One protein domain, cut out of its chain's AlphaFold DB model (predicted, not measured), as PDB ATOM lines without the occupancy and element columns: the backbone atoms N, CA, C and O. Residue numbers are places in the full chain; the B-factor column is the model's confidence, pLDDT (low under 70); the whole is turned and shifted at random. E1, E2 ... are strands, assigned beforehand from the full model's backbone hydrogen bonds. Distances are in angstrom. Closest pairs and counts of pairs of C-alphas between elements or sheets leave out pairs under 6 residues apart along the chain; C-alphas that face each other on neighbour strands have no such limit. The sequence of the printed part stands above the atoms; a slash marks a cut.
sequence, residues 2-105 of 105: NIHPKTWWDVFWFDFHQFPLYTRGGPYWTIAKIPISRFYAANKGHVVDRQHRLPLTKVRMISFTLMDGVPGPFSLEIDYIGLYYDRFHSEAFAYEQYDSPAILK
ATOM      1  N   ASN A   2      60.125  -2.371 378.271       93.50
ATOM      2  CA  ASN A   2      59.870  -3.787 378.061       93.50
ATOM      3  C   ASN A   2      58.366  -4.010 377.947       93.50
ATOM      4  O   ASN A   2      57.587  -3.411 378.690       93.50
ATOM      5  N   ILE A   3      57.965  -4.879 377.030       93.44
ATOM      6  CA  ILE A   3      56.583  -5.286 376.826       93.44
ATOM      7  C   ILE A   3      56.493  -6.781 377.097       93.44
ATOM      8  O   ILE A   3      57.164  -7.594 376.460       93.44
ATOM      9  N   HIS A   4      55.631  -7.131 378.043       91.19
ATOM     10  CA  HIS A   4      55.395  -8.502 378.469       91.19
ATOM     11  C   HIS A   4      54.144  -9.028 377.772       91.19
ATOM     12  O   HIS A   4      53.046  -8.510 378.033       91.19
ATOM     13  N   PRO A   5      54.264 -10.035 376.894       88.25
ATOM     14  CA  PRO A   5      53.109 -10.652 376.279       88.25
ATOM     15  C   PRO A   5      52.278 -11.441 377.302       88.25
ATOM     16  O   PRO A   5      52.774 -11.958 378.305       88.25
ATOM     17  N   LYS A   6      50.970 -11.533 377.054       82.88
ATOM     18  CA  LYS A   6      50.053 -12.417 377.778       82.88
ATOM     19  C   LYS A   6      50.055 -13.780 377.094       82.88
ATOM     20  O   LYS A   6      49.237 -14.034 376.204       82.88
ATOM     21  N   THR A   7      50.961 -14.656 377.500       72.44
ATOM     22  CA  THR A   7      51.034 -16.014 376.952       72.44
ATOM     23  C   THR A   7      50.134 -16.961 377.751       72.44
ATOM     24  O   THR A   7      50.073 -16.876 378.973       72.44
ATOM     25  N   TRP A   8      49.386 -17.832 377.066       68.75
ATOM     26  CA  TRP A   8      48.600 -18.896 377.715       68.75
ATOM     27  C   TRP A   8      49.495 -20.046 378.193       68.75
ATOM     28  O   TRP A   8      49.305 -20.550 379.293       68.75
ATOM     29  N   TRP A   9      50.496 -20.404 377.386       65.81
ATOM     30  CA  TRP A   9      51.558 -21.346 377.727       65.81
ATOM     31  C   TRP A   9      52.906 -20.719 377.413       65.81
ATOM     32  O   TRP A   9      53.254 -20.543 376.248       65.81
ATOM     33  N   ASP A  10      53.635 -20.345 378.455       66.75
ATOM     34  CA  ASP A  10      55.006 -19.868 378.345       66.75
ATOM     35  C   ASP A  10      55.935 -21.077 378.514       66.75
ATOM     36  O   ASP A  10      56.039 -21.627 379.608       66.75
ATOM     37  N   VAL A  11      56.523 -21.560 377.416       70.75
ATOM     38  CA  VAL A  11      57.466 -22.695 377.442       70.75
ATOM     39  C   VAL A  11      58.872 -22.217 377.803       70.75
ATOM     40  O   VAL A  11      59.605 -22.924 378.488       70.75
ATOM     41  N   PHE A  12      59.247 -21.015 377.362       69.81
ATOM     42  CA  PHE A  12      60.601 -20.484 377.518       69.81
ATOM     43  C   PHE A  12      60.802 -19.717 378.829       69.81
ATOM     44  O   PHE A  12      61.945 -19.549 379.258       69.81
ATOM     45  N   TRP A  13      59.701 -19.348 379.490       71.75
ATOM     46  CA  TRP A  13      59.613 -18.600 380.744       71.75
ATOM     47  C   TRP A  13      60.305 -17.244 380.648       71.75
ATOM     48  O   TRP A  13      61.525 -17.164 380.506       71.75
ATOM     49  N   PHE A  14      59.536 -16.173 380.844       80.00
ATOM     50  CA  PHE A  14      60.031 -14.790 380.807       80.00
ATOM     51  C   PHE A  14      60.443 -14.323 379.408       80.00
ATOM     52  O   PHE A  14      61.440 -13.613 379.256       80.00
ATOM     53  N   ASP A  15      59.652 -14.678 378.400       87.06
ATOM     54  CA  ASP A  15      59.726 -14.002 377.109       87.06
ATOM     55  C   ASP A  15      59.171 -12.583 377.239       87.06
ATOM     56  O   ASP A  15      58.045 -12.362 377.697       87.06
ATOM     57  N   PHE A  16      59.952 -11.601 376.811       91.25
ATOM     58  CA  PHE A  16      59.522 -10.214 376.719       91.25
ATOM     59  C   PHE A  16      60.127  -9.566 375.484       91.25
ATOM     60  O   PHE A  16      61.059 -10.070 374.868       91.25
ATOM     61  N   HIS A  17      59.564  -8.433 375.099       93.12
ATOM     62  CA  HIS A  17      60.116  -7.632 374.027       93.12
ATOM     63  C   HIS A  17      60.708  -6.359 374.604       93.12
ATOM     64  O   HIS A  17      60.062  -5.695 375.415       93.12
ATOM     65  N   GLN A  18      61.918  -6.005 374.196       94.12
ATOM     66  CA  GLN A  18      62.649  -4.870 374.741       94.12
ATOM     67  C   GLN A  18      62.921  -3.821 373.665       94.12
ATOM     68  O   GLN A  18      63.147  -4.128 372.497       94.12
ATOM     69  N   PHE A  19      62.907  -2.564 374.097       94.12
ATOM     70  CA  PHE A  19      63.363  -1.417 373.331       94.12
ATOM     71  C   PHE A  19      64.232  -0.513 374.224       94.12
ATOM     72  O   PHE A  19      63.759  -0.076 375.287       94.12
ATOM     73  N   PRO A  20      65.490  -0.224 373.845       92.38
ATOM     74  CA  PRO A  20      66.335   0.724 374.556       92.38
ATOM     75  C   PRO A  20      65.816   2.142 374.319       92.38
ATOM     76  O   PRO A  20      65.737   2.619 373.190       92.38
ATOM     77  N   LEU A  21      65.446   2.814 375.407       91.06
ATOM     78  CA  LEU A  21      64.983   4.196 375.381       91.06
ATOM     79  C   LEU A  21      66.088   5.089 375.936       91.06
ATOM     80  O   LEU A  21      66.506   4.907 377.076       91.06
ATOM     81  N   TYR A  22      66.514   6.067 375.144       89.00
ATOM     82  CA  TYR A  22      67.525   7.038 375.544       89.00
ATOM     83  C   TYR A  22      66.852   8.359 375.902       89.00
ATOM     84  O   TYR A  22      66.262   9.021 375.045       89.00
ATOM     85  N   THR A  23      66.939   8.745 377.171       85.31
ATOM     86  CA  THR A  23      66.534  10.074 377.629       85.31
ATOM     87  C   THR A  23      67.712  11.037 377.482       85.31
ATOM     88  O   THR A  23      68.872  10.652 377.605       85.31
ATOM     89  N   ARG A  24      67.437  12.312 377.179       81.88
ATOM     90  CA  ARG A  24      68.493  13.332 377.018       81.88
ATOM     91  C   ARG A  24      68.934  13.977 378.339       81.88
ATOM     92  O   ARG A  24      69.834  14.804 378.310       81.88
ATOM     93  N   GLY A  25      68.307  13.615 379.462       77.38
ATOM     94  CA  GLY A  25      68.716  14.045 380.805       77.38
ATOM     95  C   GLY A  25      68.704  15.562 381.026       77.38
ATOM     96  O   GLY A  25      69.715  16.121 381.434       77.38
ATOM     97  N   GLY A  26      67.582  16.236 380.749       77.44
ATOM     98  CA  GLY A  26      67.443  17.692 380.906       77.44
ATOM     99  C   GLY A  26      66.157  18.101 381.638       77.44
ATOM    100  O   GLY A  26      65.277  17.266 381.824       77.44
ATOM    101  N   PRO A  27      66.015  19.382 382.022       85.94
ATOM    102  CA  PRO A  27      64.898  19.882 382.838       85.94
ATOM    103  C   PRO A  27      63.551  19.964 382.096       85.94
ATOM    104  O   PRO A  27      62.558  20.394 382.672       85.94
ATOM    105  N   TYR A  28      63.516  19.607 380.810       90.44
ATOM    106  CA  TYR A  28      62.346  19.759 379.951       90.44
ATOM    107  C   TYR A  28      61.705  18.411 379.630       90.44
ATOM    108  O   TYR A  28      62.396  17.420 379.385       90.44
ATOM    109  N   TRP A  29      60.375  18.409 379.540       92.19
ATOM    110  CA  TRP A  29      59.602  17.273 379.051       92.19
ATOM    111  C   TRP A  29      59.989  16.912 377.618       92.19
ATOM    112  O   TRP A  29      60.193  17.780 376.766       92.19
ATOM    113  N   THR A  30      60.065  15.611 377.339       92.00
ATOM    114  CA  THR A  30      60.379  15.098 376.002       92.00
ATOM    115  C   THR A  30      59.357  14.057 375.577       92.00
ATOM    116  O   THR A  30      58.876  13.271 376.391       92.00
ATOM    117  N   ILE A  31      59.027  14.050 374.285       92.44
ATOM    118  CA  ILE A  31      58.106  13.078 373.696       92.44
ATOM    119  C   ILE A  31      58.935  12.056 372.924       92.44
ATOM    120  O   ILE A  31      59.580  12.391 371.929       92.44
ATOM    121  N   ALA A  32      58.897  10.802 373.366       92.31
ATOM    122  CA  ALA A  32      59.519   9.687 372.667       92.31
ATOM    123  C   ALA A  32      58.478   8.962 371.804       92.31
ATOM    124  O   ALA A  32      57.528   8.376 372.320       92.31
ATOM    125  N   LYS A  33      58.665   8.975 370.480       92.31
ATOM    126  CA  LYS A  33      57.863   8.167 369.550       92.31
ATOM    127  C   LYS A  33      58.536   6.813 369.364       92.31
ATOM    128  O   LYS A  33      59.591   6.732 368.740       92.31
ATOM    129  N   ILE A  34      57.930   5.768 369.920       92.94
ATOM    130  CA  ILE A  34      58.482   4.411 369.895       92.94
ATOM    131  C   ILE A  34      57.611   3.542 368.976       92.94
ATOM    132  O   ILE A  34      56.469   3.249 369.333       92.94
ATOM    133  N   PRO A  35      58.113   3.123 367.802       92.62
ATOM    134  CA  PRO A  35      57.379   2.218 366.928       92.62
ATOM    135  C   PRO A  35      57.423   0.784 367.470       92.62
ATOM    136  O   PRO A  35      58.466   0.286 367.899       92.62
ATOM    137  N   ILE A  36      56.280   0.097 367.423       91.00
ATOM    138  CA  ILE A  36      56.146  -1.279 367.930       91.00
ATOM    139  C   ILE A  36      56.993  -2.280 367.122       91.00
ATOM    140  O   ILE A  36      57.453  -3.281 367.665       91.00
ATOM    141  N   SER A  37      57.262  -1.983 365.849       91.75
ATOM    142  CA  SER A  37      58.111  -2.773 364.945       91.75
ATOM    143  C   SER A  37      59.575  -2.888 365.385       91.75
ATOM    144  O   SER A  37      60.256  -3.824 364.967       91.75
ATOM    145  N   ARG A  38      60.065  -1.956 366.217       93.19
ATOM    146  CA  ARG A  38      61.465  -1.899 366.682       93.19
ATOM    147  C   ARG A  38      61.717  -2.615 368.001       93.19
ATOM    148  O   ARG A  38      62.818  -2.551 368.536       93.19
ATOM    149  N   PHE A  39      60.710  -3.269 368.554       94.00
ATOM    150  CA  PHE A  39      60.899  -4.109 369.723       94.00
ATOM    151  C   PHE A  39      61.520  -5.443 369.311       94.00
ATOM    152  O   PHE A  39      60.993  -6.105 368.419       94.00
ATOM    153  N   TYR A  40      62.597  -5.854 369.979       93.25
ATOM    154  CA  TYR A  40      63.202  -7.173 369.782       93.25
ATOM    155  C   TYR A  40      62.814  -8.121 370.912       93.25
ATOM    156  O   TYR A  40      62.639  -7.705 372.058       93.25
ATOM    157  N   ALA A  41      62.699  -9.402 370.591       92.38
ATOM    158  CA  ALA A  41      62.450 -10.465 371.544       92.38
ATOM    159  C   ALA A  41      63.705 -10.747 372.386       92.38
ATOM    160  O   ALA A  41      64.820 -10.886 371.869       92.38
ATOM    161  N   ALA A  42      63.498 -10.855 373.692       91.62
ATOM    162  CA  ALA A  42      64.501 -11.221 374.671       91.62
ATOM    163  C   ALA A  42      63.915 -12.239 375.660       91.62
ATOM    164  O   ALA A  42      62.727 -12.209 375.985       91.62
ATOM    165  N   ASN A  43      64.768 -13.128 376.156       89.56
ATOM    166  CA  ASN A  43      64.435 -14.105 377.182       89.56
ATOM    167  C   ASN A  43      65.448 -13.973 378.321       89.56
ATOM    168  O   ASN A  43      66.655 -13.989 378.082       89.56
ATOM    169  N   LYS A  44      64.968 -13.798 379.559       86.62
ATOM    170  CA  LYS A  44      65.820 -13.702 380.768       86.62
ATOM    171  C   LYS A  44      66.996 -12.710 380.641       86.62
ATOM    172  O   LYS A  44      68.066 -12.936 381.191       86.62
ATOM    173  N   GLY A  45      66.804 -11.610 379.911       84.31
ATOM    174  CA  GLY A  45      67.837 -10.588 379.688       84.31
ATOM    175  C   GLY A  45      68.758 -10.841 378.490       84.31
ATOM    176  O   GLY A  45      69.538  -9.959 378.140       84.31
ATOM    177  N   HIS A  46      68.636 -11.986 377.819       88.25
ATOM    178  CA  HIS A  46      69.379 -12.308 376.605       88.25
ATOM    179  C   HIS A  46      68.540 -12.052 375.357       88.25
ATOM    180  O   HIS A  46      67.357 -12.386 375.301       88.25
ATOM    181  N   VAL A  47      69.170 -11.474 374.338       91.06
ATOM    182  CA  VAL A  47      68.569 -11.344 373.009       91.06
ATOM    183  C   VAL A  47      68.459 -12.736 372.395       91.06
ATOM    184  O   VAL A  47      69.409 -13.513 372.447       91.06
ATOM    185  N   VAL A  48      67.293 -13.057 371.842       88.62
ATOM    186  CA  VAL A  48      67.055 -14.344 371.177       88.62
ATOM    187  C   VAL A  48      67.527 -14.262 369.724       88.62
ATOM    188  O   VAL A  48      67.246 -13.277 369.050       88.62
ATOM    189  N   ASP A  49      68.185 -15.299 369.206       85.62
ATOM    190  CA  ASP A  49      68.637 -15.307 367.804       85.62
ATOM    191  C   ASP A  49      67.457 -15.267 366.820       85.62
ATOM    192  O   ASP A  49      67.406 -14.453 365.898       85.62
ATOM    193  N   ARG A  50      66.454 -16.128 367.043       87.25
ATOM    194  CA  ARG A  50      65.205 -16.132 366.267       87.25
ATOM    195  C   ARG A  50      64.266 -15.039 366.753       87.25
ATOM    196  O   ARG A  50      63.342 -15.263 367.537       87.25
ATOM    197  N   GLN A  51      64.526 -13.843 366.250       90.88
ATOM    198  CA  GLN A  51      63.719 -12.660 366.498       90.88
ATOM    199  C   GLN A  51      62.301 -12.804 365.956       90.88
ATOM    200  O   GLN A  51      62.088 -13.467 364.955       90.88
ATOM    201  N   HIS A  52      61.308 -12.204 366.596       88.31
ATOM    202  CA  HIS A  52      59.941 -12.217 366.082       88.31
ATOM    203  C   HIS A  52      59.205 -10.945 366.478       88.31
ATOM    204  O   HIS A  52      59.570 -10.261 367.431       88.31
ATOM    205  N   ARG A  53      58.150 -10.630 365.724       88.62
ATOM    206  CA  ARG A  53      57.318  -9.454 365.977       88.62
ATOM    207  C   ARG A  53      56.538  -9.583 367.287       88.62
ATOM    208  O   ARG A  53      55.997 -10.648 367.592       88.62
ATOM    209  N   LEU A  54      56.365  -8.453 367.971       88.81
ATOM    210  CA  LEU A  54      55.506  -8.358 369.148       88.81
ATOM    211  C   LEU A  54      54.052  -8.748 368.797       88.81
ATOM    212  O   LEU A  54      53.468  -8.182 367.866       88.81
ATOM    213  N   PRO A  55      53.408  -9.648 369.564       87.06
ATOM    214  CA  PRO A  55      51.990  -9.942 369.403       87.06
ATOM    215  C   PRO A  55      51.124  -8.796 369.951       87.06
ATOM    216  O   PRO A  55      50.826  -8.725 371.143       87.06
ATOM    217  N   LEU A  56      50.656  -7.926 369.054       87.06
ATOM    218  CA  LEU A  56      49.826  -6.749 369.366       87.06
ATOM    219  C   LEU A  56      48.533  -7.076 370.135       87.06
ATOM    220  O   LEU A  56      48.067  -6.278 370.941       87.06
ATOM    221  N   THR A  57      47.947  -8.254 369.916       87.50
ATOM    222  CA  THR A  57      46.676  -8.660 370.542       87.50
ATOM    223  C   THR A  57      46.839  -9.219 371.955       87.50
ATOM    224  O   THR A  57      45.847  -9.447 372.645       87.50
ATOM    225  N   LYS A  58      48.071  -9.521 372.381       84.31
ATOM    226  CA  LYS A  58      48.356 -10.246 373.624       84.31
ATOM    227  C   LYS A  58      49.417  -9.517 374.434       84.31
ATOM    228  O   LYS A  58      50.449 -10.096 374.745       84.31
ATOM    229  N   VAL A  59      49.164  -8.268 374.810       88.88
ATOM    230  CA  VAL A  59      50.034  -7.513 375.725       88.88
ATOM    231  C   VAL A  59      49.453  -7.554 377.138       88.88
ATOM    232  O   VAL A  59      48.256  -7.345 377.324       88.88
ATOM    233  N   ARG A  60      50.290  -7.859 378.136       89.88
ATOM    234  CA  ARG A  60      49.898  -7.907 379.554       89.88
ATOM    235  C   ARG A  60      50.373  -6.689 380.333       89.88
ATOM    236  O   ARG A  60      49.619  -6.151 381.132       89.88
ATOM    237  N   MET A  61      51.639  -6.320 380.166       91.31
ATOM    238  CA  MET A  61      52.298  -5.322 381.005       91.31
ATOM    239  C   MET A  61      53.386  -4.599 380.219       91.31
ATOM    240  O   MET A  61      54.066  -5.204 379.392       91.31
ATOM    241  N   ILE A  62      53.564  -3.317 380.524       92.31
ATOM    242  CA  ILE A  62      54.706  -2.513 380.094       92.31
ATOM    243  C   ILE A  62      55.543  -2.227 381.339       92.31
ATOM    244  O   ILE A  62      54.989  -1.880 382.381       92.31
ATOM    245  N   SER A  63      56.860  -2.386 381.245       92.94
ATOM    246  CA  SER A  63      57.777  -2.046 382.330       92.94
ATOM    247  C   SER A  63      58.959  -1.209 381.849       92.94
ATOM    248  O   SER A  63      59.354  -1.236 380.680       92.94
ATOM    249  N   PHE A  64      59.532  -0.444 382.772       92.00
ATOM    250  CA  PHE A  64      60.743   0.333 382.550       92.00
ATOM    251  C   PHE A  64      61.845  -0.232 383.436       92.00
ATOM    252  O   PHE A  64      61.624  -0.515 384.610       92.00
ATOM    253  N   THR A  65      63.019  -0.433 382.850       90.94
ATOM    254  CA  THR A  65      64.206  -0.944 383.533       90.94
ATOM    255  C   THR A  65      65.374  -0.040 383.191       90.94
ATOM    256  O   THR A  65      65.559   0.310 382.022       90.94
ATOM    257  N   LEU A  66      66.141   0.335 384.209       90.06
ATOM    258  CA  LEU A  66      67.363   1.103 384.044       90.06
ATOM    259  C   LEU A  66      68.501   0.159 383.631       90.06
ATOM    260  O   LEU A  66      68.647  -0.913 384.210       90.06
ATOM    261  N   MET A  67      69.262   0.541 382.603       87.62
ATOM    262  CA  MET A  67      70.360  -0.254 382.023       87.62
ATOM    263  C   MET A  67      71.601   0.619 381.765       87.62
ATOM    264  O   MET A  67      72.342   0.382 380.816       87.62
ATOM    265  N   ASP A  68      71.801   1.672 382.562       85.56
ATOM    266  CA  ASP A  68      72.945   2.588 382.436       85.56
ATOM    267  C   ASP A  68      74.173   2.140 383.250       85.56
ATOM    268  O   ASP A  68      75.272   2.641 383.034       85.56
ATOM    269  N   GLY A  69      74.000   1.183 384.170       86.94
ATOM    270  CA  GLY A  69      75.057   0.720 385.068       86.94
ATOM    271  C   GLY A  69      75.489   1.771 386.097       86.94
ATOM    272  O   GLY A  69      76.523   1.590 386.740       86.94
ATOM    273  N   VAL A  70      74.726   2.857 386.262       87.69
ATOM    274  CA  VAL A  70      75.057   3.948 387.180       87.69
ATOM    275  C   VAL A  70      74.283   3.748 388.489       87.69
ATOM    276  O   VAL A  70      73.057   3.714 388.478       87.69
ATOM    277  N   PRO A  71      74.957   3.652 389.650       83.25
ATOM    278  CA  PRO A  71      74.299   3.409 390.941       83.25
ATOM    279  C   PRO A  71      73.590   4.647 391.525       83.25
ATOM    280  O   PRO A  71      73.141   4.620 392.668       83.25
ATOM    281  N   GLY A  72      73.560   5.760 390.788       83.56
ATOM    282  CA  GLY A  72      73.092   7.058 391.266       83.56
ATOM    283  C   GLY A  72      71.574   7.142 391.462       83.56
ATOM    284  O   GLY A  72      70.837   6.220 391.104       83.56
ATOM    285  N   PRO A  73      71.075   8.262 392.017       84.88
ATOM    286  CA  PRO A  73      69.642   8.490 392.099       84.88
ATOM    287  C   PRO A  73      69.073   8.665 390.686       84.88
ATOM    288  O   PRO A  73      69.439   9.589 389.962       84.88
ATOM    289  N   PHE A  74      68.162   7.775 390.307       85.06
ATOM    290  CA  PHE A  74      67.396   7.873 389.072       85.06
ATOM    291  C   PHE A  74      65.980   8.349 389.393       85.06
ATOM    292  O   PHE A  74      65.308   7.770 390.247       85.06
ATOM    293  N   SER A  75      65.524   9.386 388.690       87.31
ATOM    294  CA  SER A  75      64.129   9.825 388.716       87.31
ATOM    295  C   SER A  75      63.554   9.742 387.310       87.31
ATOM    296  O   SER A  75      64.142  10.263 386.360       87.31
ATOM    297  N   LEU A  76      62.407   9.078 387.183       87.81
ATOM    298  CA  LEU A  76      61.636   9.012 385.951       87.81
ATOM    299  C   LEU A  76      60.232   9.513 386.232       87.81
ATOM    300  O   LEU A  76      59.490   8.898 386.994       87.81
ATOM    301  N   GLU A  77      59.869  10.590 385.554       91.38
ATOM    302  CA  GLU A  77      58.517  11.121 385.565       91.38
ATOM    303  C   GLU A  77      57.873  10.869 384.201       91.38
ATOM    304  O   GLU A  77      58.504  11.025 383.152       91.38
ATOM    305  N   ILE A  78      56.618  10.426 384.220       92.19
ATOM    306  CA  ILE A  78      55.822  10.142 383.027       92.19
ATOM    307  C   ILE A  78      54.504  10.882 383.195       92.19
ATOM    308  O   ILE A  78      53.757  10.594 384.125       92.19
ATOM    309  N   ASP A  79      54.224  11.805 382.282       95.06
ATOM    310  CA  ASP A  79      52.949  12.523 382.240       95.06
ATOM    311  C   ASP A  79      51.850  11.644 381.619       95.06
ATOM    312  O   ASP A  79      50.837  11.338 382.245       95.06
ATOM    313  N   TYR A  80      52.087  11.128 380.407       95.00
ATOM    314  CA  TYR A  80      51.140  10.241 379.735       95.00
ATOM    315  C   TYR A  80      51.813   9.193 378.847       95.00
ATOM    316  O   TYR A  80      52.940   9.348 378.374       95.00
ATOM    317  N   ILE A  81      51.068   8.118 378.583       94.00
ATOM    318  CA  ILE A  81      51.395   7.095 377.590       94.00
ATOM    319  C   ILE A  81      50.201   6.994 376.645       94.00
ATOM    320  O   ILE A  81      49.080   6.741 377.079       94.00
ATOM    321  N   GLY A  82      50.440   7.203 375.351       94.00
ATOM    322  CA  GLY A  82      49.404   7.179 374.322       94.00
ATOM    323  C   GLY A  82      49.788   6.294 373.145       94.00
ATOM    324  O   GLY A  82      50.963   6.175 372.799       94.00
ATOM    325  N   LEU A  83      48.782   5.688 372.516       91.69
ATOM    326  CA  LEU A  83      48.952   4.982 371.253       91.69
ATOM    327  C   LEU A  83      48.777   5.974 370.101       91.69
ATOM    328  O   LEU A  83      47.793   6.708 370.045       91.69
ATOM    329  N   TYR A  84      49.735   5.984 369.181       91.75
ATOM    330  CA  TYR A  84      49.732   6.843 368.004       91.75
ATOM    331  C   TYR A  84      49.798   5.976 366.749       91.75
ATOM    332  O   TYR A  84      50.649   5.091 366.651       91.75
ATOM    333  N   TYR A  85      48.898   6.228 365.801       90.88
ATOM    334  CA  TYR A  85      48.901   5.567 364.502       90.88
ATOM    335  C   TYR A  85      49.453   6.520 363.442       90.88
ATOM    336  O   TYR A  85      48.861   7.566 363.170       90.88
ATOM    337  N   ASP A  86      50.584   6.147 362.847       90.56
ATOM    338  CA  ASP A  86      51.221   6.894 361.767       90.56
ATOM    339  C   ASP A  86      50.892   6.253 360.414       90.56
ATOM    340  O   ASP A  86      51.198   5.083 360.188       90.56
ATOM    341  N   ARG A  87      50.287   7.015 359.495       89.38
ATOM    342  CA  ARG A  87      49.961   6.533 358.141       89.38
ATOM    343  C   ARG A  87      51.177   6.443 357.223       89.38
ATOM    344  O   ARG A  87      51.116   5.721 356.235       89.38
ATOM    345  N   PHE A  88      52.242   7.184 357.515       89.44
ATOM    346  CA  PHE A  88      53.440   7.221 356.673       89.44
ATOM    347  C   PHE A  88      54.481   6.179 357.086       89.44
ATOM    348  O   PHE A  88      55.451   5.957 356.366       89.44
ATOM    349  N   HIS A  89      54.286   5.527 358.232       86.19
ATOM    350  CA  HIS A  89      55.194   4.513 358.739       86.19
ATOM    351  C   HIS A  89      54.639   3.109 358.475       86.19
ATOM    352  O   HIS A  89      53.749   2.631 359.177       86.19
ATOM    353  N   SER A  90      55.188   2.436 357.464       85.88
ATOM    354  CA  SER A  90      54.857   1.052 357.118       85.88
ATOM    355  C   SER A  90      56.058   0.138 357.366       85.88
ATOM    356  O   SER A  90      56.751  -0.267 356.435       85.88
ATOM    357  N   GLU A  91      56.332  -0.166 358.631       87.12
ATOM    358  CA  GLU A  91      57.364  -1.128 359.028       87.12
ATOM    359  C   GLU A  91      56.703  -2.293 359.770       87.12
ATOM    360  O   GLU A  91      56.006  -2.093 360.763       87.12
ATOM    361  N   ALA A  92      56.898  -3.520 359.280       83.00
ATOM    362  CA  ALA A  92      56.334  -4.710 359.920       83.00
ATOM    363  C   ALA A  92      57.218  -5.214 361.072       83.00
ATOM    364  O   ALA A  92      56.708  -5.585 362.130       83.00
ATOM    365  N   PHE A  93      58.536  -5.236 360.865       89.00
ATOM    366  CA  PHE A  93      59.532  -5.641 361.851       89.00
ATOM    367  C   PHE A  93      60.906  -5.117 361.423       89.00
ATOM    368  O   PHE A  93      61.255  -5.243 360.252       89.00
ATOM    369  N   ALA A  94      61.656  -4.515 362.347       88.69
ATOM    370  CA  ALA A  94      62.903  -3.816 362.018       88.69
ATOM    371  C   ALA A  94      64.139  -4.733 361.918       88.69
ATOM    372  O   ALA A  94      65.166  -4.310 361.395       88.69
ATOM    373  N   TYR A  95      64.070  -5.959 362.449       88.44
ATOM    374  CA  TYR A  95      65.224  -6.856 362.542       88.44
ATOM    375  C   TYR A  95      65.180  -7.938 361.468       88.44
ATOM    376  O   TYR A  95      64.176  -8.632 361.305       88.44
ATOM    377  N   GLU A  96      66.293  -8.102 360.762       82.88
ATOM    378  CA  GLU A  96      66.456  -9.148 359.759       82.88
ATOM    379  C   GLU A  96      66.594 -10.526 360.416       82.88
ATOM    380  O   GLU A  96      67.270 -10.689 361.433       82.88
ATOM    381  N   GLN A  97      65.970 -11.532 359.806       80.44
ATOM    382  CA  GLN A  97      66.220 -12.934 360.115       80.44
ATOM    383  C   GLN A  97      67.069 -13.524 358.994       80.44
ATOM    384  O   GLN A  97      66.691 -13.455 357.826       80.44
ATOM    385  N   TYR A  98      68.200 -14.123 359.354       72.19
ATOM    386  CA  TYR A  98      69.001 -14.889 358.411       72.19
ATOM    387  C   TYR A  98      68.544 -16.343 358.450       72.19
ATOM    388  O   TYR A  98      68.748 -17.038 359.447       72.19
ATOM    389  N   ASP A  99      67.959 -16.817 357.354       68.81
ATOM    390  CA  ASP A  99      67.864 -18.250 357.112       68.81
ATOM    391  C   ASP A  99      69.273 -18.736 356.779       68.81
ATOM    392  O   ASP A  99      69.845 -18.348 355.762       68.81
ATOM    393  N   SER A 100      69.880 -19.533 357.656       62.47
ATOM    394  CA  SER A 100      71.166 -20.160 357.374       62.47
ATOM    395  C   SER A 100      70.931 -21.438 356.556       62.47
ATOM    396  O   SER A 100      70.519 -22.459 357.110       62.47
ATOM    397  N   PRO A 101      71.226 -21.463 355.241       61.22
ATOM    398  CA  PRO A 101      71.046 -22.667 354.424       61.22
ATOM    399  C   PRO A 101      72.085 -23.764 354.735       61.22
ATOM    400  O   PRO A 101      72.094 -24.811 354.098       61.22
ATOM    401  N   ALA A 102      72.984 -23.545 355.701       59.28
ATOM    402  CA  ALA A 102      74.134 -24.406 355.972       59.28
ATOM    403  C   ALA A 102      73.805 -25.714 356.726       59.28
ATOM    404  O   ALA A 102      74.698 -26.541 356.896       59.28
ATOM    405  N   ILE A 103      72.553 -25.927 357.152       54.62
ATOM    406  CA  ILE A 103      72.089 -27.170 357.805       54.62
ATOM    407  C   ILE A 103      71.015 -27.845 356.934       54.62
ATOM    408  O   ILE A 103      69.949 -28.249 357.388       54.62
ATOM    409  N   LEU A 104      71.294 -27.940 355.636       48.06
ATOM    410  CA  LEU A 104      70.689 -28.927 354.747       48.06
ATOM    411  C   LEU A 104      71.824 -29.811 354.214       48.06
ATOM    412  O   LEU A 104      72.360 -29.574 353.133       48.06
ATOM    413  N   LYS A 105      72.228 -30.793 355.020       36.66
ATOM    414  CA  LYS A 105      72.972 -31.980 354.592       36.66
ATOM    415  C   LYS A 105      72.425 -33.194 355.316       36.66
ATOM    416  O   LYS A 105      72.169 -33.062 356.532       36.66
TER     417      LYS A 105
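Overview. This is residues 2 to 105 of the 105 residues of the protein "CIA30 domain-containing protein" of Dibothriocephalus latus (UniProt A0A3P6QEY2). There is little regular structure: a small, strongly twisted sheet of four short strands, with long loops reaching away from it and residues 100 to 105 sticking out as a tail. The 104 printed residues include four named strands, E1 to E4 along the chain, in the antiparallel order E3 E2 E1 E4. The class is all strand, with 17 residues in named elements. The whole is loose, radius of gyration of the C-alphas 16.6 A, spanning 59 by 39 by 29 A.

Arrangement. Inner strands E1, residues 2 to 5, and E2, residues 15 to 18, form an antiparallel hairpin at 145 degrees; N 3 and O 17, 2.8 A apart, are within hydrogen-bond range. E2 and edge strand E3, residues 40 to 43, form another at 140 degrees, with N 18 and O 40 at 2.8 A. These three make a meander, each strand the antiparallel neighbour of the one before. Edge strand E4, residues 59 to 63, is antiparallel to E1 at 159 degrees, with N 2 and O 63 at 2.8 A, completing a Greek key, a meander whose first strand neighbours the fourth.

Along the chain. E1, 9.8 A long, begins at C-alpha 2 (59.870, -3.787, 378.061). E2 measures 9.9 A and E3 10.2 A. E4, 11.6 A, ends at C-alpha 63 (57.777, -2.046, 382.330).

Size, cuts and confidence. The farthest C-alphas, Pro 27 and Lys 105, are 59.6 A apart. The printed part has no cut. Links E2 to E3 and E3 to E4 are long. Residues 8 to 10, 12 and 99 to 105 have pLDDT under 70.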